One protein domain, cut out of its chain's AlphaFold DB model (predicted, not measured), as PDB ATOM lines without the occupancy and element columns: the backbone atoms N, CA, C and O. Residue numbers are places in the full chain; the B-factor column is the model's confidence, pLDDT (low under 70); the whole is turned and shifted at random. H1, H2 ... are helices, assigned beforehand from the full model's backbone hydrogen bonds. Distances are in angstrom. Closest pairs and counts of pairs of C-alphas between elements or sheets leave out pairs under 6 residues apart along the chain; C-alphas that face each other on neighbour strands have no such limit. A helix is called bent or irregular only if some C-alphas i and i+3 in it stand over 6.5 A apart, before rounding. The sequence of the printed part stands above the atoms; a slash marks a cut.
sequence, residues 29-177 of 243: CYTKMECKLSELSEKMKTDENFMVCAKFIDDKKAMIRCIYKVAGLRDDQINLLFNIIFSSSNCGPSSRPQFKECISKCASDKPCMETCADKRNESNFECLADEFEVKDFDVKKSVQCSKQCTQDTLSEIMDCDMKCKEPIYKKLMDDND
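This is residues 29 to 177 of the 243 residues of an uncharacterized protein of Conidiobolus coronatus (strain ATCC 28846 / CBS 209.66 / NRRL 28638) (UniProt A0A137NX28). The first arm H4a of the bent helix H4 reaches from a short helical hairpin, H2 and H3, at one end to a larger one, H4b and H5, at the other. H6 and H7 make a third hairpin between H5 and H1, H1 runs from H7 toward H2, and H8 crosses H4a. The printed part, 149 residues with eight named helices and no named strand, is all helix and compact, with a radius of gyration of the C-alphas of 16.1 A and spans of 41 by 41 by 28 A.

H4, residues 75 to 104, was assigned as one helix by its hydrogen bonds but is bent: C-alphas 94 and 97 are 7.0 A apart. Its arms H4a, residues 75 to 94, and H4b, residues 97 to 104, stand about perpendicular at 88 degrees; H4a is irregular, with C-alphas 90 and 93 6.9 A apart. H4a, with residues 87 to 92 alone, touches H5, residues 110 to 131, about perpendicular at 85 degrees; the closest C-alphas, of Cys 91 and Asn 124, are 5.4 A apart. H4b and H5 form a hairpin at a shallow tilt of 9 degrees, closest at the C-alphas of Ile 103 and Met 113, 5.6 A. H4a, with residues 79 to 84 alone, touches H8, residues 166 to 174, closest at the C-alphas of Asn 83 and Leu 172, 6.2 A. H4a, with residues 75 to 78 alone, touches H3, residues 60 to 70, closest at the C-alphas of Tyr 68 and Ile 78, 6.7 A. H2, residues 48 to 56, has 0 of 5 O i to N i+4 pairs within hydrogen-bond range but 4 of 6 O i to N i+3 pairs; H4a has 11 of 16 and H8 4 of 5 O i to N i+4 pairs.

H1, residues 32 to 44, begins at C-alpha 32 (192.036, 191.579, 142.394) and touches H7, residues 154 to 164. H6 is residues 139 to 147. H4a measures 30.0 A and H5 31.3 A; H8 ends at C-alpha 174 (192.755, 201.149, 166.845).

The C-alphas farthest apart, of Glu 48 and Asp 136, are 45.5 A apart. The printed part has no cut and no long link; residues 175 to 177 are under pLDDT 70.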
ATOM      1  N   CYS A  29     183.778 190.101 139.200       76.75
ATOM      2  CA  CYS A  29     184.725 190.696 140.108       76.75
ATOM      3  C   CYS A  29     185.560 191.714 139.327       76.75
ATOM      4  O   CYS A  29     186.000 191.442 138.204       76.75
ATOM      5  N   TYR A  30     185.778 192.890 139.909       77.44
ATOM      6  CA  TYR A  30     186.410 194.006 139.201       77.44
ATOM      7  C   TYR A  30     187.785 194.338 139.779       77.44
ATOM      8  O   TYR A  30     188.677 194.784 139.064       77.44
ATOM      9  N   THR A  31     188.002 194.061 141.063       77.88
ATOM     10  CA  THR A  31     189.312 194.195 141.709       77.88
ATOM     11  C   THR A  31     189.963 192.840 141.969       77.88
ATOM     12  O   THR A  31     189.290 191.818 142.120       77.88
ATOM     13  N   LYS A  32     191.298 192.818 142.097       84.25
ATOM     14  CA  LYS A  32     192.036 191.579 142.394       84.25
ATOM     15  C   LYS A  32     191.586 190.937 143.716       84.25
ATOM     16  O   LYS A  32     191.461 189.718 143.779       84.25
ATOM     17  N   MET A  33     191.291 191.749 144.736       84.12
ATOM     18  CA  MET A  33     190.763 191.276 146.022       84.12
ATOM     19  C   MET A  33     189.384 190.622 145.864       84.12
ATOM     20  O   MET A  33     189.198 189.488 146.298       84.12
ATOM     21  N   GLU A  34     188.439 191.289 145.195       81.94
ATOM     22  CA  GLU A  34     187.101 190.735 144.931       81.94
ATOM     23  C   GLU A  34     187.176 189.436 144.137       81.94
ATOM     24  O   GLU A  34     186.506 188.463 144.480       81.94
ATOM     25  N   CYS A  35     188.028 189.389 143.110       84.94
ATOM     26  CA  CYS A  35     188.208 188.184 142.314       84.94
ATOM     27  C   CYS A  35     188.764 187.042 143.153       84.94
ATOM     28  O   CYS A  35     188.264 185.923 143.070       84.94
ATOM     29  N   LYS A  36     189.737 187.318 144.026       86.31
ATOM     30  CA  LYS A  36     190.295 186.294 144.908       86.31
ATOM     31  C   LYS A  36     189.290 185.793 145.943       86.31
ATOM     32  O   LYS A  36     189.277 184.602 146.248       86.31
ATOM     33  N   LEU A  37     188.437 186.673 146.463       83.69
ATOM     34  CA  LEU A  37     187.345 186.298 147.363       83.69
ATOM     35  C   LEU A  37     186.256 185.490 146.639       83.69
ATOM     36  O   LEU A  37     185.724 184.540 147.213       83.69
ATOM     37  N   SER A  38     185.974 185.806 145.374       83.31
ATOM     38  CA  SER A  38     185.071 185.022 144.520       83.31
ATOM     39  C   SER A  38     185.638 183.622 144.230       83.31
ATOM     40  O   SER A  38     184.966 182.617 144.464       83.31
ATOM     41  N   GLU A  39     186.922 183.518 143.858       85.88
ATOM     42  CA  GLU A  39     187.625 182.231 143.720       85.88
ATOM     43  C   GLU A  39     187.582 181.411 145.015       85.88
ATOM     44  O   GLU A  39     187.392 180.193 144.988       85.88
ATOM     45  N   LEU A  40     187.775 182.074 146.160       84.75
ATOM     46  CA  LEU A  40     187.702 181.434 147.466       84.75
ATOM     47  C   LEU A  40     186.308 180.845 147.708       84.75
ATOM     48  O   LEU A  40     186.212 179.703 148.145       84.75
ATOM     49  N   SER A  41     185.247 181.589 147.394       79.94
ATOM     50  CA  SER A  41     183.864 181.112 147.495       79.94
ATOM     51  C   SER A  41     183.629 179.834 146.679       79.94
ATOM     52  O   SER A  41     183.034 178.880 147.184       79.94
ATOM     53  N   GLU A  42     184.144 179.757 145.449       83.31
ATOM     54  CA  GLU A  42     184.035 178.531 144.646       83.31
ATOM     55  C   GLU A  42     184.823 177.364 145.256       83.31
ATOM     56  O   GLU A  42     184.337 176.228 145.292       83.31
ATOM     57  N   LYS A  43     186.004 177.635 145.826       82.44
ATOM     58  CA  LYS A  43     186.775 176.618 146.556       82.44
ATOM     59  C   LYS A  43     186.042 176.105 147.791       82.44
ATOM     60  O   LYS A  43     186.056 174.900 148.017       82.44
ATOM     61  N   MET A  44     185.341 176.959 148.540       82.06
ATOM     62  CA  MET A  44     184.586 176.533 149.730       82.06
ATOM     63  C   MET A  44     183.553 175.439 149.428       82.06
ATOM     64  O   MET A  44     183.232 174.644 150.309       82.06
ATOM     65  N   LYS A  45     183.034 175.373 148.196       78.94
ATOM     66  CA  LYS A  45     182.048 174.359 147.787       78.94
ATOM     67  C   LYS A  45     182.657 172.968 147.587       78.94
ATOM     68  O   LYS A  45     181.923 171.983 147.630       78.94
ATOM     69  N   THR A  46     183.958 172.883 147.313       81.50
ATOM     70  CA  THR A  46     184.607 171.657 146.813       81.50
ATOM     71  C   THR A  46     185.813 171.206 147.632       81.50
ATOM     72  O   THR A  46     186.139 170.023 147.617       81.50
ATOM     73  N   ASP A  47     186.464 172.112 148.359       84.69
ATOM     74  CA  ASP A  47     187.670 171.830 149.132       84.69
ATOM     75  C   ASP A  47     187.318 171.366 150.559       84.69
ATOM     76  O   ASP A  47     186.736 172.099 151.367       84.69
ATOM     77  N   GLU A  48     187.696 170.125 150.875       87.88
ATOM     78  CA  GLU A  48     187.437 169.472 152.164       87.88
ATOM     79  C   GLU A  48     188.047 170.223 153.354       87.88
ATOM     80  O   GLU A  48     187.528 170.128 154.470       87.88
ATOM     81  N   ASN A  49     189.093 171.029 153.136       88.44
ATOM     82  CA  ASN A  49     189.692 171.830 154.201       88.44
ATOM     83  C   ASN A  49     188.702 172.852 154.775       88.44
ATOM     84  O   ASN A  49     188.796 173.187 155.954       88.44
ATOM     85  N   PHE A  50     187.719 173.315 153.993       86.81
ATOM     86  CA  PHE A  50     186.683 174.234 154.480       86.81
ATOM     87  C   PHE A  50     185.573 173.516 155.252       86.81
ATOM     88  O   PHE A  50     184.946 174.119 156.126       86.81
ATOM     89  N   MET A  51     185.370 172.215 155.022       85.44
ATOM     90  CA  MET A  51     184.355 171.428 155.735       85.44
ATOM     91  C   MET A  51     184.640 171.346 157.237       85.44
ATOM     92  O   MET A  51     183.709 171.254 158.039       85.44
ATOM     93  N   VAL A  52     185.906 171.465 157.657       88.50
ATOM     94  CA  VAL A  52     186.272 171.506 159.084       88.50
ATOM     95  C   VAL A  52     185.640 172.694 159.817       88.50
ATOM     96  O   VAL A  52     185.452 172.636 161.033       88.50
ATOM     97  N   CYS A  53     185.296 173.766 159.097       89.25
ATOM     98  CA  CYS A  53     184.675 174.956 159.663       89.25
ATOM     99  C   CYS A  53     183.181 174.769 159.954       89.25
ATOM    100  O   CYS A  53     182.629 175.523 160.751       89.25
ATOM    101  N   ALA A  54     182.546 173.726 159.408       86.19
ATOM    102  CA  ALA A  54     181.152 173.380 159.688       86.19
ATOM    103  C   ALA A  54     180.885 173.089 161.173       86.19
ATOM    104  O   ALA A  54     179.764 173.242 161.644       86.19
ATOM    105  N   LYS A  55     181.921 172.724 161.941       89.44
ATOM    106  CA  LYS A  55     181.813 172.546 163.398       89.44
ATOM    107  C   LYS A  55     181.432 173.829 164.149       89.44
ATOM    108  O   LYS A  55     181.077 173.752 165.317       89.44
ATOM    109  N   PHE A  56     181.547 174.986 163.497       87.44
ATOM    110  CA  PHE A  56     181.188 176.295 164.034       87.44
ATOM    111  C   PHE A  56     179.865 176.820 163.460       87.44
ATOM    112  O   PHE A  56     179.636 178.020 163.499       87.44
ATOM    113  N   ILE A  57     179.001 175.968 162.896       83.56
ATOM    114  CA  ILE A  57     177.775 176.412 162.207       83.56
ATOM    115  C   ILE A  57     176.854 177.288 163.076       83.56
ATOM    116  O   ILE A  57     176.207 178.193 162.553       83.56
ATOM    117  N   ASP A  58     176.857 177.071 164.394       85.56
ATOM    118  CA  ASP A  58     176.066 177.843 165.359       85.56
ATOM    119  C   ASP A  58     176.743 179.162 165.793       85.56
ATOM    120  O   ASP A  58     176.097 180.028 166.377       85.56
ATOM    121  N   ASP A  59     178.031 179.351 165.480       84.69
ATOM    122  CA  ASP A  59     178.796 180.578 165.735       84.69
ATOM    123  C   ASP A  59     179.339 181.132 164.413       84.69
ATOM    124  O   ASP A  59     180.446 180.814 163.960       84.69
ATOM    125  N   LYS A  60     178.555 182.021 163.793       79.31
ATOM    126  CA  LYS A  60     178.899 182.652 162.511       79.31
ATOM    127  C   LYS A  60     180.267 183.341 162.540       79.31
ATOM    128  O   LYS A  60     180.992 183.288 161.546       79.31
ATOM    129  N   LYS A  61     180.651 183.965 163.660       82.50
ATOM    130  CA  LYS A  61     181.931 184.681 163.781       82.50
ATOM    131  C   LYS A  61     183.094 183.692 163.805       82.50
ATOM    132  O   LYS A  61     184.071 183.886 163.079       82.50
ATOM    133  N   ALA A  62     182.988 182.617 164.585       86.75
ATOM    134  CA  ALA A  62     183.988 181.551 164.601       86.75
ATOM    135  C   ALA A  62     184.071 180.815 163.254       86.75
ATOM    136  O   ALA A  62     185.175 180.507 162.795       86.75
ATOM    137  N   MET A  63     182.936 180.599 162.586       86.06
ATOM    138  CA  MET A  63     182.880 179.984 161.260       86.06
ATOM    139  C   MET A  63     183.612 180.828 160.212       86.06
ATOM    140  O   MET A  63     184.506 180.314 159.538       86.06
ATOM    141  N   ILE A  64     183.306 182.125 160.114       83.56
ATOM    142  CA  ILE A  64     183.962 183.043 159.168       83.56
ATOM    143  C   ILE A  64     185.466 183.148 159.465       83.56
ATOM    144  O   ILE A  64     186.285 183.056 158.549       83.56
ATOM    145  N   ARG A  65     185.860 183.257 160.744       89.62
ATOM    146  CA  ARG A  65     187.281 183.230 161.136       89.62
ATOM    147  C   ARG A  65     187.972 181.943 160.687       89.62
ATOM    148  O   ARG A  65     189.075 182.007 160.158       89.62
ATOM    149  N   CYS A  66     187.338 180.787 160.880       90.12
ATOM    150  CA  CYS A  66     187.876 179.504 160.429       90.12
ATOM    151  C   CYS A  66     188.087 179.486 158.911       90.12
ATOM    152  O   CYS A  66     189.174 179.140 158.456       90.12
ATOM    153  N   ILE A  67     187.088 179.924 158.145       89.88
ATOM    154  CA  ILE A  67     187.141 179.981 156.680       89.88
ATOM    155  C   ILE A  67     188.317 180.837 156.208       89.88
ATOM    156  O   ILE A  67     189.111 180.391 155.382       89.88
ATOM    157  N   TYR A  68     188.477 182.039 156.762       89.75
ATOM    158  CA  TYR A  68     189.577 182.916 156.372       89.75
ATOM    159  C   TYR A  68     190.951 182.385 156.801       89.75
ATOM    160  O   TYR A  68     191.913 182.534 156.048       89.75
ATOM    161  N   LYS A  69     191.053 181.688 157.941       93.44
ATOM    162  CA  LYS A  69     192.291 180.980 158.319       93.44
ATOM    163  C   LYS A  69     192.640 179.873 157.329       93.44
ATOM    164  O   LYS A  69     193.791 179.776 156.918       93.44
ATOM    165  N   VAL A  70     191.661 179.062 156.923       92.50
ATOM    166  CA  VAL A  70     191.856 178.019 155.898       92.50
ATOM    167  C   VAL A  70     192.243 178.642 154.553       92.50
ATOM    168  O   VAL A  70     193.088 178.102 153.846       92.50
ATOM    169  N   ALA A  71     191.713 179.827 154.238       90.19
ATOM    170  CA  ALA A  71     192.099 180.617 153.068       90.19
ATOM    171  C   ALA A  71     193.526 181.204 153.139       90.19
ATOM    172  O   ALA A  71     193.979 181.824 152.174       90.19
ATOM    173  N   GLY A  72     194.233 181.023 154.260       93.75
ATOM    174  CA  GLY A  72     195.609 181.468 154.464       93.75
ATOM    175  C   GLY A  72     195.754 182.866 155.064       93.75
ATOM    176  O   GLY A  72     196.869 183.382 155.094       93.75
ATOM    177  N   LEU A  73     194.671 183.493 155.536       94.06
ATOM    178  CA  LEU A  73     194.750 184.793 156.205       94.06
ATOM    179  C   LEU A  73     195.241 184.660 157.649       94.06
ATOM    180  O   LEU A  73     194.920 183.706 158.364       94.06
ATOM    181  N   ARG A  74     196.000 185.665 158.087       95.81
ATOM    182  CA  ARG A  74     196.471 185.805 159.469       95.81
ATOM    183  C   ARG A  74     195.414 186.463 160.361       95.81
ATOM    184  O   ARG A  74     194.492 187.107 159.873       95.81
ATOM    185  N   ASP A  75     195.558 186.340 161.679       92.25
ATOM    186  CA  ASP A  75     194.587 186.890 162.638       92.25
ATOM    187  C   ASP A  75     194.436 188.422 162.552       92.25
ATOM    188  O   ASP A  75     193.320 188.929 162.655       92.25
ATOM    189  N   ASP A  76     195.523 189.158 162.305       91.25
ATOM    190  CA  ASP A  76     195.510 190.612 162.083       91.25
ATOM    191  C   ASP A  76     194.702 190.989 160.834       91.25
ATOM    192  O   ASP A  76     193.847 191.872 160.885       91.25
ATOM    193  N   GLN A  77     194.915 190.258 159.741       92.62
ATOM    194  CA  GLN A  77     194.193 190.440 158.485       92.62
ATOM    195  C   GLN A  77     192.703 190.114 158.638       92.62
ATOM    196  O   GLN A  77     191.838 190.851 158.176       92.62
ATOM    197  N   ILE A  78     192.383 189.026 159.339       90.81
ATOM    198  CA  ILE A  78     190.999 188.624 159.591       90.81
ATOM    199  C   ILE A  78     190.271 189.688 160.410       90.81
ATOM    200  O   ILE A  78     189.159 190.070 160.058       90.81
ATOM    201  N   ASN A  79     190.886 190.178 161.488       89.25
ATOM    202  CA  ASN A  79     190.283 191.224 162.313       89.25
ATOM    203  C   ASN A  79     190.049 192.507 161.510       89.25
ATOM    204  O   ASN A  79     188.963 193.075 161.597       89.25
ATOM    205  N   LEU A  80     191.005 192.899 160.666       87.88
ATOM    206  CA  LEU A  80     190.826 194.041 159.779       87.88
ATOM    207  C   LEU A  80     189.658 193.836 158.801       87.88
ATOM    208  O   LEU A  80     188.840 194.738 158.658       87.88
ATOM    209  N   LEU A  81     189.528 192.663 158.165       85.56
ATOM    210  CA  LEU A  81     188.394 192.373 157.272       85.56
ATOM    211  C   LEU A  81     187.051 192.506 157.987       85.56
ATOM    212  O   LEU A  81     186.121 193.079 157.427       85.56
ATOM    213  N   PHE A  82     186.948 192.002 159.219       83.31
ATOM    214  CA  PHE A  82     185.741 192.196 160.016       83.31
ATOM    215  C   PHE A  82     185.473 193.685 160.238       83.31
ATOM    216  O   PHE A  82     184.373 194.141 159.941       83.31
ATOM    217  N   ASN A  83     186.464 194.459 160.679       81.94
ATOM    218  CA  ASN A  83     186.279 195.888 160.943       81.94
ATOM    219  C   ASN A  83     185.883 196.665 159.682       81.94
ATOM    220  O   ASN A  83     184.999 197.519 159.741       81.94
ATOM    221  N   ILE A  84     186.480 196.327 158.533       81.25
ATOM    222  CA  ILE A  84     186.093 196.881 157.233       81.25
ATOM    223  C   ILE A  84     184.631 196.548 156.942       81.25
ATOM    224  O   ILE A  84     183.879 197.458 156.624       81.25
ATOM    225  N   ILE A  85     184.206 195.290 157.084       75.56
ATOM    226  CA  ILE A  85     182.821 194.859 156.829       75.56
ATOM    227  C   ILE A  85     181.816 195.657 157.672       75.56
ATOM    228  O   ILE A  85     180.812 196.137 157.143       75.56
ATOM    229  N   PHE A  86     182.076 195.824 158.971       73.00
ATOM    230  CA  PHE A  86     181.159 196.555 159.849       73.00
ATOM    231  C   PHE A  86     181.124 198.047 159.528       73.00
ATOM    232  O   PHE A  86     180.040 198.612 159.392       73.00
ATOM    233  N   SER A  87     182.284 198.667 159.325       74.31
ATOM    234  CA  SER A  87     182.367 200.110 159.052       74.31
ATOM    235  C   SER A  87     181.848 200.450 157.651       74.31
ATOM    236  O   SER A  87     181.169 201.450 157.437       74.31
ATOM    237  N   SER A  88     182.032 199.542 156.689       71.69
ATOM    238  CA  SER A  88     181.506 199.695 155.325       71.69
ATOM    239  C   SER A  88     179.979 199.687 155.269       71.69
ATOM    240  O   SER A  88     179.415 200.149 154.279       71.69
ATOM    241  N   SER A  89     179.279 199.220 156.311       73.19
ATOM    242  CA  SER A  89     177.812 199.270 156.349       73.19
ATOM    243  C   SER A  89     177.259 200.702 156.348       73.19
ATOM    244  O   SER A  89     176.192 200.936 155.774       73.19
ATOM    245  N   ASN A  90     178.010 201.663 156.898       75.81
ATOM    246  CA  ASN A  90     177.662 203.085 156.889       75.81
ATOM    247  C   ASN A  90     178.020 203.759 155.555       75.81
ATOM    248  O   ASN A  90     177.284 204.626 155.081       75.81
ATOM    249  N   CYS A  91     179.104 203.317 154.913       80.88
ATOM    250  CA  CYS A  91     179.637 203.939 153.699       80.88
ATOM    251  C   CYS A  91     179.138 203.327 152.378       80.88
ATOM    252  O   CYS A  91     179.099 204.010 151.359       80.88
ATOM    253  N   GLY A  92     178.707 202.065 152.367       72.81
ATOM    254  CA  GLY A  92     178.246 201.368 151.160       72.81
ATOM    255  C   GLY A  92     176.943 201.900 150.530       72.81
ATOM    256  O   GLY A  92     176.844 201.946 149.300       72.81
ATOM    257  N   PRO A  93     175.912 202.321 151.294       77.62
ATOM    258  CA  PRO A  93     174.644 202.759 150.705       77.62
ATOM    259  C   PRO A  93     174.747 203.975 149.773       77.62
ATOM    260  O   PRO A  93     173.954 204.082 148.835       77.62
ATOM    261  N   SER A  94     175.699 204.883 150.006       71.12
ATOM    262  CA  SER A  94     175.853 206.121 149.227       71.12
ATOM    263  C   SER A  94     176.491 205.887 147.851       71.12
ATOM    264  O   SER A  94     176.116 206.551 146.880       71.12
ATOM    265  N   SER A  95     177.393 204.909 147.734       77.19
ATOM    266  CA  SER A  95     178.129 204.612 146.500       77.19
ATOM    267  C   SER A  95     177.398 203.626 145.576       77.19
ATOM    268  O   SER A  95     177.558 203.676 144.351       77.19
ATOM    269  N   ARG A  96     176.527 202.765 146.124       78.12
ATOM    270  CA  ARG A  96     175.789 201.728 145.371       78.12
ATOM    271  C   ARG A  96     174.968 202.247 144.181       78.12
ATOM    272  O   ARG A  96     175.098 201.669 143.098       78.12
ATOM    273  N   PRO A  97     174.135 203.303 144.303       83.31
ATOM    274  CA  PRO A  97     173.363 203.804 143.162       83.31
ATOM    275  C   PRO A  97     174.258 204.310 142.026       83.31
ATOM    276  O   PRO A  97     173.996 204.025 140.859       83.31
ATOM    277  N   GLN A  98     175.343 205.007 142.374       84.75
ATOM    278  CA  GLN A  98     176.295 205.577 141.420       84.75
ATOM    279  C   GLN A  98     177.068 204.475 140.691       84.75
ATOM    280  O   GLN A  98     177.243 204.535 139.474       84.75
ATOM    281  N   PHE A  99     177.479 203.436 141.424       86.62
ATOM    282  CA  PHE A  99     178.115 202.260 140.846       86.62
ATOM    283  C   PHE A  99     177.188 201.552 139.854       86.62
ATOM    284  O   PHE A  99     177.585 201.324 138.711       86.62
ATOM    285  N   LYS A 100     175.931 201.291 140.246       86.31
ATOM    286  CA  LYS A 100     174.928 200.650 139.381       86.31
ATOM    287  C   LYS A 100     174.678 201.448 138.102       86.31
ATOM    288  O   LYS A 100     174.603 200.876 137.014       86.31
ATOM    289  N   GLU A 101     174.567 202.769 138.215       89.19
ATOM    290  CA  GLU A 101     174.424 203.633 137.045       89.19
ATOM    291  C   GLU A 101     175.671 203.577 136.149       89.19
ATOM    292  O   GLU A 101     175.546 203.498 134.927       89.19
ATOM    293  N   CYS A 102     176.869 203.571 136.738       89.12
ATOM    294  CA  CYS A 102     178.129 203.508 136.004       89.12
ATOM    295  C   CYS A 102     178.246 202.210 135.189       89.12
ATOM    296  O   CYS A 102     178.403 202.277 133.969       89.12
ATOM    297  N   ILE A 103     178.078 201.044 135.824       88.44
ATOM    298  CA  ILE A 103     178.215 199.744 135.143       88.44
ATOM    299  C   ILE A 103     177.156 199.540 134.053       88.44
ATOM    300  O   ILE A 103     177.448 198.939 133.021       88.44
ATOM    301  N   SER A 104     175.953 200.115 134.214       89.06
ATOM    302  CA  SER A 104     174.885 200.028 133.205       89.06
ATOM    303  C   SER A 104     175.265 200.657 131.859       89.06
ATOM    304  O   SER A 104     174.697 200.304 130.825       89.06
ATOM    305  N   LYS A 105     176.251 201.564 131.858       92.75
ATOM    306  CA  LYS A 105     176.768 202.239 130.662       92.75
ATOM    307  C   LYS A 105     177.934 201.489 130.011       92.75
ATOM    308  O   LYS A 105     178.332 201.864 128.913       92.75
ATOM    309  N   CYS A 106     178.473 200.451 130.653       88.06
ATOM    310  CA  CYS A 106     179.681 199.770 130.187       88.06
ATOM    311  C   CYS A 106     179.431 198.673 129.144       88.06
ATOM    312  O   CYS A 106     180.391 198.244 128.522       88.06
ATOM    313  N   ALA A 107     178.191 198.211 128.925       81.12
ATOM    314  CA  ALA A 107     177.867 197.178 127.923       81.12
ATOM    315  C   ALA A 107     178.836 195.962 127.921       81.12
ATOM    316  O   ALA A 107     179.222 195.479 126.858       81.12
ATOM    317  N   SER A 108     179.240 195.498 129.114       79.44
ATOM    318  CA  SER A 108     180.223 194.417 129.353       79.44
ATOM    319  C   SER A 108     181.698 194.731 129.038       79.44
ATOM    320  O   SER A 108     182.533 193.828 129.023       79.44
ATOM    321  N   ASP A 109     182.061 195.996 128.823       88.88
ATOM    322  CA  ASP A 109     183.457 196.427 128.717       88.88
ATOM    323  C   ASP A 109     184.160 196.360 130.083       88.88
ATOM    324  O   ASP A 109     183.921 197.179 130.975       88.88
ATOM    325  N   LYS A 110     185.052 195.376 130.239       84.81
ATOM    326  CA  LYS A 110     185.770 195.127 131.496       84.81
ATOM    327  C   LYS A 110     186.580 196.346 131.983       84.81
ATOM    328  O   LYS A 110     186.412 196.706 133.145       84.81
ATOM    329  N   PRO A 111     187.387 197.038 131.151       89.50
ATOM    330  CA  PRO A 111     188.066 198.273 131.565       89.50
ATOM    331  C   PRO A 111     187.120 199.373 132.082       89.50
ATOM    332  O   PRO A 111     187.429 200.048 133.071       89.50
ATOM    333  N   CYS A 112     185.954 199.553 131.452       90.38
ATOM    334  CA  CYS A 112     184.921 200.469 131.937       90.38
ATOM    335  C   CYS A 112     184.389 200.047 133.311       90.38
ATOM    336  O   CYS A 112     184.310 200.877 134.220       90.38
ATOM    337  N   MET A 113     184.077 198.764 133.498       87.62
ATOM    338  CA  MET A 113     183.569 198.243 134.770       87.62
ATOM    339  C   MET A 113     184.598 198.351 135.903       87.62
ATOM    340  O   MET A 113     184.247 198.780 137.003       87.62
ATOM    341  N   GLU A 114     185.874 198.065 135.630       86.88
ATOM    342  CA  GLU A 114     186.979 198.286 136.575       86.88
ATOM    343  C   GLU A 114     187.065 199.759 136.994       86.88
ATOM    344  O   GLU A 114     187.200 200.069 138.175       86.88
ATOM    345  N   THR A 115     186.892 200.686 136.048       90.56
ATOM    346  CA  THR A 115     186.855 202.126 136.345       90.56
ATOM    347  C   THR A 115     185.652 202.504 137.218       90.56
ATOM    348  O   THR A 115     185.756 203.372 138.087       90.56
ATOM    349  N   CYS A 116     184.494 201.872 137.014       89.94
ATOM    350  CA  CYS A 116     183.329 202.058 137.881       89.94
ATOM    351  C   CYS A 116     183.581 201.528 139.299       89.94
ATOM    352  O   CYS A 116     183.202 202.187 140.269       89.94
ATOM    353  N   ALA A 117     184.237 200.373 139.424       86.62
ATOM    354  CA  ALA A 117     184.597 199.789 140.711       86.62
ATOM    355  C   ALA A 117     185.620 200.653 141.459       86.62
ATOM    356  O   ALA A 117     185.458 200.881 142.657       86.62
ATOM    357  N   ASP A 118     186.606 201.218 140.754       88.00
ATOM    358  CA  ASP A 118     187.555 202.179 141.323       88.00
ATOM    359  C   ASP A 118     186.826 203.382 141.922       88.00
ATOM    360  O   ASP A 118     187.044 203.704 143.084       88.00
ATOM    361  N   LYS A 119     185.895 203.999 141.181       89.31
ATOM    362  CA  LYS A 119     185.107 205.141 141.681       89.31
ATOM    363  C   LYS A 119     184.267 204.795 142.906       89.31
ATOM    364  O   LYS A 119     184.161 205.602 143.825       89.31
ATOM    365  N   ARG A 120     183.660 203.604 142.930       88.12
ATOM    366  CA  ARG A 120     182.913 203.124 144.101       88.12
ATOM    367  C   ARG A 120     183.846 202.959 145.300       88.12
ATOM    368  O   ARG A 120     183.511 203.403 146.392       88.12
ATOM    369  N   ASN A 121     185.015 202.353 145.095       87.31
ATOM    370  CA  ASN A 121     186.010 202.179 146.148       87.31
ATOM    371  C   ASN A 121     186.524 203.532 146.648       87.31
ATOM    372  O   ASN A 121     186.611 203.720 147.854       87.31
ATOM    373  N   GLU A 122     186.794 204.484 145.751       90.62
ATOM    374  CA  GLU A 122     187.148 205.856 146.122       90.62
ATOM    375  C   GLU A 122     186.065 206.464 147.024       90.62
ATOM    376  O   GLU A 122     186.356 206.851 148.149       90.62
ATOM    377  N   SER A 123     184.795 206.434 146.612       88.88
ATOM    378  CA  SER A 123     183.695 206.966 147.428       88.88
ATOM    379  C   SER A 123     183.559 206.277 148.796       88.88
ATOM    380  O   SER A 123     183.317 206.951 149.798       88.88
ATOM    381  N   ASN A 124     183.742 204.954 148.865       88.00
ATOM    382  CA  ASN A 124     183.701 204.221 150.132       88.00
ATOM    383  C   ASN A 124     184.847 204.644 151.064       88.00
ATOM    384  O   ASN A 124     184.628 204.830 152.258       88.00
ATOM    385  N   PHE A 125     186.060 204.812 150.533       89.12
ATOM    386  CA  PHE A 125     187.225 205.207 151.326       89.12
ATOM    387  C   PHE A 125     187.246 206.694 151.684       89.12
ATOM    388  O   PHE A 125     187.785 207.030 152.731       89.12
ATOM    389  N   GLU A 126     186.641 207.567 150.876       91.50
ATOM    390  CA  GLU A 126     186.357 208.956 151.265       91.50
ATOM    391  C   GLU A 126     185.446 208.979 152.497       91.50
ATOM    392  O   GLU A 126     185.790 209.590 153.503       91.50
ATOM    393  N   CYS A 127     184.350 208.217 152.469       89.50
ATOM    394  CA  CYS A 127     183.449 208.105 153.614       89.50
ATOM    395  C   CYS A 127     184.139 207.531 154.863       89.50
ATOM    396  O   CYS A 127     183.985 208.086 155.946       89.50
ATOM    397  N   LEU A 128     184.947 206.471 154.728       89.25
ATOM    398  CA  LEU A 128     185.703 205.917 155.859       89.25
ATOM    399  C   LEU A 128     186.747 206.912 156.391       89.25
ATOM    400  O   LEU A 128     186.948 207.008 157.597       89.25
ATOM    401  N   ALA A 129     187.423 207.662 155.517       91.56
ATOM    402  CA  ALA A 129     188.353 208.697 155.960       91.56
ATOM    403  C   ALA A 129     187.635 209.770 156.790       91.56
ATOM    404  O   ALA A 129     188.162 210.180 157.823       91.56
ATOM    405  N   ASP A 130     186.433 210.176 156.376       90.69
ATOM    406  CA  ASP A 130     185.606 211.131 157.114       90.69
ATOM    407  C   ASP A 130     185.112 210.548 158.451       90.69
ATOM    408  O   ASP A 130     185.229 211.211 159.482       90.69
ATOM    409  N   GLU A 131     184.616 209.304 158.458       87.50
ATOM    410  CA  GLU A 131     184.104 208.611 159.653       87.50
ATOM    411  C   GLU A 131     185.182 208.451 160.735       87.50
ATOM    412  O   GLU A 131     184.913 208.682 161.912       87.50
ATOM    413  N   PHE A 132     186.418 208.132 160.338       89.00
ATOM    414  CA  PHE A 132     187.551 207.933 161.251       89.00
ATOM    415  C   PHE A 132     188.466 209.164 161.392       89.00
ATOM    416  O   PHE A 132     189.582 209.062 161.922       89.00
ATOM    417  N   GLU A 133     188.020 210.324 160.903       91.19
ATOM    418  CA  GLU A 133     188.738 211.605 160.937       91.19
ATOM    419  C   GLU A 133     190.190 211.528 160.407       91.19
ATOM    420  O   GLU A 133     191.115 212.181 160.915       91.19
ATOM    421  N   VAL A 134     190.423 210.722 159.368       92.62
ATOM    422  CA  VAL A 134     191.729 210.566 158.715       92.62
ATOM    423  C   VAL A 134     191.973 211.731 157.765       92.62
ATOM    424  O   VAL A 134     191.667 211.687 156.574       92.62
ATOM    425  N   LYS A 135     192.568 212.793 158.304       90.50
ATOM    426  CA  LYS A 135     192.949 213.978 157.526       90.50
ATOM    427  C   LYS A 135     194.045 213.652 156.509       90.50
ATOM    428  O   LYS A 135     194.911 212.817 156.760       90.50
ATOM    429  N   ASP A 136     194.002 214.350 155.375       88.06
ATOM    430  CA  ASP A 136     195.005 214.298 154.300       88.06
ATOM    431  C   ASP A 136     195.194 212.913 153.643       88.06
ATOM    432  O   ASP A 136     196.219 212.650 153.006       88.06
ATOM    433  N   PHE A 137     194.210 212.016 153.763       93.44
ATOM    434  CA  PHE A 137     194.246 210.727 153.079       93.44
ATOM    435  C   PHE A 137     193.963 210.882 151.576       93.44
ATOM    436  O   PHE A 137     192.872 211.266 151.159       93.44
ATOM    437  N   ASP A 138     194.951 210.548 150.743       95.56
ATOM    438  CA  ASP A 138     194.803 210.552 149.286       95.56
ATOM    439  C   ASP A 138     194.145 209.251 148.811       95.56
ATOM    440  O   ASP A 138     194.804 208.261 148.465       95.56
ATOM    441  N   VAL A 139     192.812 209.264 148.806       93.50
ATOM    442  CA  VAL A 139     191.982 208.118 148.431       93.50
ATOM    443  C   VAL A 139     192.311 207.620 147.025       93.50
ATOM    444  O   VAL A 139     192.527 206.421 146.836       93.50
ATOM    445  N   LYS A 140     192.432 208.522 146.047       94.12
ATOM    446  CA  LYS A 140     192.723 208.161 144.652       94.12
ATOM    447  C   LYS A 140     194.057 207.446 144.539       94.12
ATOM    448  O   LYS A 140     194.146 206.380 143.929       94.12
ATOM    449  N   LYS A 141     195.100 207.989 145.168       95.06
ATOM    450  CA  LYS A 141     196.419 207.353 145.184       95.06
ATOM    451  C   LYS A 141     196.387 205.995 145.882       95.06
ATOM    452  O   LYS A 141     197.042 205.069 145.405       95.06
ATOM    453  N   SER A 142     195.620 205.854 146.961       93.81
ATOM    454  CA  SER A 142     195.484 204.583 147.682       93.81
ATOM    455  C   SER A 142     194.812 203.496 146.832       93.81
ATOM    456  O   SER A 142     195.296 202.364 146.779       93.81
ATOM    457  N   VAL A 143     193.752 203.843 146.094       90.50
ATOM    458  CA  VAL A 143     193.053 202.920 145.189       90.50
ATOM    459  C   VAL A 143     193.975 202.524 144.039       90.50
ATOM    460  O   VAL A 143     194.147 201.334 143.783       90.50
ATOM    461  N   GLN A 144     194.660 203.488 143.413       92.00
ATOM    462  CA  GLN A 144     195.628 203.202 142.346       92.00
ATOM    463  C   GLN A 144     196.815 202.355 142.826       92.00
ATOM    464  O   GLN A 144     197.274 201.484 142.089       92.00
ATOM    465  N   CYS A 145     197.297 202.564 144.055       94.19
ATOM    466  CA  CYS A 145     198.324 201.722 144.669       94.19
ATOM    467  C   CYS A 145     197.857 200.262 144.752       94.19
ATOM    468  O   CYS A 145     198.565 199.368 144.292       94.19
ATOM    469  N   SER A 146     196.637 200.015 145.239       91.00
ATOM    470  CA  SER A 146     196.112 198.650 145.369       91.00
ATOM    471  C   SER A 146     195.924 197.935 144.033       91.00
ATOM    472  O   SER A 146     196.067 196.715 143.960       91.00
ATOM    473  N   LYS A 147     195.664 198.668 142.944       88.50
ATOM    474  CA  LYS A 147     195.618 198.084 141.591       88.50
ATOM    475  C   LYS A 147     196.969 197.549 141.121       88.50
ATOM    476  O   LYS A 147     197.011 196.685 140.251       88.50
ATOM    477  N   GLN A 148     198.069 198.056 141.676       91.00
ATOM    478  CA  GLN A 148     199.425 197.606 141.349       91.00
ATOM    479  C   GLN A 148     199.844 196.369 142.155       91.00
ATOM    480  O   GLN A 148     200.938 195.849 141.943       91.00
ATOM    481  N   CYS A 149     198.995 195.871 143.058       89.38
ATOM    482  CA  CYS A 149     199.241 194.631 143.780       89.38
ATOM    483  C   CYS A 149     199.193 193.432 142.822       89.38
ATOM    484  O   CYS A 149     198.141 193.053 142.301       89.38
ATOM    485  N   THR A 150     200.349 192.816 142.583       91.56
ATOM    486  CA  THR A 150     200.514 191.699 141.641       91.56
ATOM    487  C   THR A 150     200.547 190.331 142.311       91.56
ATOM    488  O   THR A 150     200.596 189.329 141.609       91.56
ATOM    489  N   GLN A 151     200.460 190.258 143.638       93.00
ATOM    490  CA  GLN A 151     200.553 189.011 144.401       93.00
ATOM    491  C   GLN A 151     199.319 188.129 144.196       93.00
ATOM    492  O   GLN A 151     198.244 188.645 143.901       93.00
ATOM    493  N   ASP A 152     199.455 186.811 144.341       89.62
ATOM    494  CA  ASP A 152     198.418 185.863 143.907       89.62
ATOM    495  C   ASP A 152     197.683 185.163 145.048       89.62
ATOM    496  O   ASP A 152     196.594 184.618 144.837       89.62
ATOM    497  N   THR A 153     198.242 185.171 146.257       91.44
ATOM    498  CA  THR A 153     197.562 184.631 147.438       91.44
ATOM    499  C   THR A 153     196.714 185.705 148.109       91.44
ATOM    500  O   THR A 153     197.049 186.887 148.089       91.44
ATOM    501  N   LEU A 154     195.604 185.298 148.733       90.56
ATOM    502  CA  LEU A 154     194.699 186.233 149.407       90.56
ATOM    503  C   LEU A 154     195.419 187.036 150.505       90.56
ATOM    504  O   LEU A 154     195.219 188.241 150.612       90.56
ATOM    505  N   SER A 155     196.299 186.382 151.270       94.56
ATOM    506  CA  SER A 155     197.080 187.039 152.321       94.56
ATOM    507  C   SER A 155     198.068 188.066 151.768       94.56
ATOM    508  O   SER A 155     198.133 189.176 152.286       94.56
ATOM    509  N   GLU A 156     198.787 187.760 150.688       95.44
ATOM    510  CA  GLU A 156     199.735 188.714 150.104       95.44
ATOM    511  C   GLU A 156     199.034 189.884 149.396       95.44
ATOM    512  O   GLU A 156     199.513 191.018 149.461       95.44
ATOM    513  N   ILE A 157     197.888 189.627 148.750       93.38
ATOM    514  CA  ILE A 157     197.034 190.682 148.184       93.38
ATOM    515  C   ILE A 157     196.582 191.618 149.305       93.38
ATOM    516  O   ILE A 157     196.672 192.837 149.159       93.38
ATOM    517  N   MET A 158     196.145 191.060 150.436       93.06
ATOM    518  CA  MET A 158     195.723 191.848 151.586       93.06
ATOM    519  C   MET A 158     196.873 192.643 152.206       93.06
ATOM    520  O   MET A 158     196.692 193.816 152.497       93.06
ATOM    521  N   ASP A 159     198.069 192.069 152.339       95.19
ATOM    522  CA  ASP A 159     199.241 192.805 152.835       95.19
ATOM    523  C   ASP A 159     199.621 193.983 151.933       95.19
ATOM    524  O   ASP A 159     200.031 195.041 152.418       95.19
ATOM    525  N   CYS A 160     199.506 193.811 150.617       95.19
ATOM    526  CA  CYS A 160     199.730 194.895 149.673       95.19
ATOM    527  C   CYS A 160     198.655 195.983 149.812       95.19
ATOM    528  O   CYS A 160     198.988 197.160 149.961       95.19
ATOM    529  N   ASP A 161     197.380 195.587 149.860       92.69
ATOM    530  CA  ASP A 161     196.261 196.508 150.050       92.69
ATOM    531  C   ASP A 161     196.367 197.286 151.369       92.69
ATOM    532  O   ASP A 161     196.152 198.500 151.404       92.69
ATOM    533  N   MET A 162     196.809 196.611 152.434       92.94
ATOM    534  CA  MET A 162     197.024 197.214 153.742       92.94
ATOM    535  C   MET A 162     198.084 198.306 153.732       92.94
ATOM    536  O   MET A 162     197.906 199.322 154.396       92.94
ATOM    537  N   LYS A 163     199.157 198.142 152.956       95.25
ATOM    538  CA  LYS A 163     200.179 199.187 152.788       95.25
ATOM    539  C   LYS A 163     199.642 200.381 152.009       95.25
ATOM    540  O   LYS A 163     199.954 201.521 152.334       95.25
ATOM    541  N   CYS A 164     198.828 200.131 150.989       94.50
ATOM    542  CA  CYS A 164     198.246 201.191 150.173       94.50
ATOM    543  C   CYS A 164     197.244 202.057 150.948       94.50
ATOM    544  O   CYS A 164     197.102 203.241 150.642       94.50
ATOM    545  N   LYS A 165     196.569 201.480 151.949       93.75
ATOM    546  CA  LYS A 165     195.490 202.112 152.728       93.75
ATOM    547  C   LYS A 165     195.785 202.186 154.229       93.75
ATOM    548  O   LYS A 165     194.869 202.311 155.043       93.75
ATOM    549  N   GLU A 166     197.067 202.142 154.589       94.31
ATOM    550  CA  GLU A 166     197.542 202.074 155.974       94.31
ATOM    551  C   GLU A 166     196.887 203.112 156.905       94.31
ATOM    552  O   GLU A 166     196.445 202.713 157.984       94.31
ATOM    553  N   PRO A 167     196.737 204.403 156.527       93.50
ATOM    554  CA  PRO A 167     196.160 205.406 157.424       93.50
ATOM    555  C   PRO A 167     194.737 205.080 157.896       93.50
ATOM    556  O   PRO A 167     194.435 205.261 159.074       93.50
ATOM    557  N   ILE A 168     193.884 204.562 157.005       91.19
ATOM    558  CA  ILE A 168     192.503 204.183 157.335       91.19
ATOM    559  C   ILE A 168     192.483 202.874 158.119       91.19
ATOM    560  O   ILE A 168     191.835 202.776 159.158       91.19
ATOM    561  N   TYR A 169     193.213 201.861 157.656       91.56
ATOM    562  CA  TYR A 169     193.198 200.550 158.302       91.56
ATOM    563  C   TYR A 169     193.791 200.569 159.704       91.56
ATOM    564  O   TYR A 169     193.318 199.845 160.576       91.56
ATOM    565  N   LYS A 170     194.778 201.433 159.953       91.25
ATOM    566  CA  LYS A 170     195.296 201.653 161.298       91.25
ATOM    567  C   LYS A 170     194.210 202.195 162.228       91.25
ATOM    568  O   LYS A 170     194.024 201.641 163.302       91.25
ATOM    569  N   LYS A 171     193.443 203.203 161.795       90.38
ATOM    570  CA  LYS A 171     192.318 203.729 162.581       90.38
ATOM    571  C   LYS A 171     191.252 202.677 162.850       90.38
ATOM    572  O   LYS A 171     190.880 202.497 163.999       90.38
ATOM    573  N   LEU A 172     190.851 201.930 161.823       86.12
ATOM    574  CA  LEU A 172     189.892 200.832 161.957       86.12
ATOM    575  C   LEU A 172     190.328 199.768 162.968       86.12
ATOM    576  O   LEU A 172     189.484 199.127 163.583       86.12
ATOM    577  N   MET A 173     191.632 199.525 163.103       84.75
ATOM    578  CA  MET A 173     192.172 198.548 164.051       84.75
ATOM    579  C   MET A 173     192.350 199.127 165.460       84.75
ATOM    580  O   MET A 173     192.252 198.369 166.424       84.75
ATOM    581  N   ASP A 174     192.587 200.436 165.575       83.25
ATOM    582  CA  ASP A 174     192.755 201.149 166.845       83.25
ATOM    583  C   ASP A 174     191.406 201.456 167.533       83.25
ATOM    584  O   ASP A 174     191.345 201.456 168.759       83.25
ATOM    585  N   ASP A 175     190.317 201.654 166.778       69.06
ATOM    586  CA  ASP A 175     188.976 202.016 167.296       69.06
ATOM    587  C   ASP A 175     188.195 200.834 167.916       69.06
ATOM    588  O   ASP A 175     186.987 200.886 168.148       69.06
ATOM    589  N   ASN A 176     188.885 199.724 168.183       58.44
ATOM    590  CA  ASN A 176     188.304 198.419 168.498       58.44
ATOM    591  C   ASN A 176     188.045 198.200 170.005       58.44
ATOM    592  O   ASN A 176     188.233 197.096 170.520       58.44
ATOM    593  N   ASP A 177     187.594 199.241 170.708       47.81
ATOM    594  CA  ASP A 177     187.074 199.142 172.077       47.81
ATOM    595  C   ASP A 177     185.679 198.476 172.033       47.81
ATOM    596  O   ASP A 177     184.665 199.163 171.994       47.81
TER     597      ASP A 177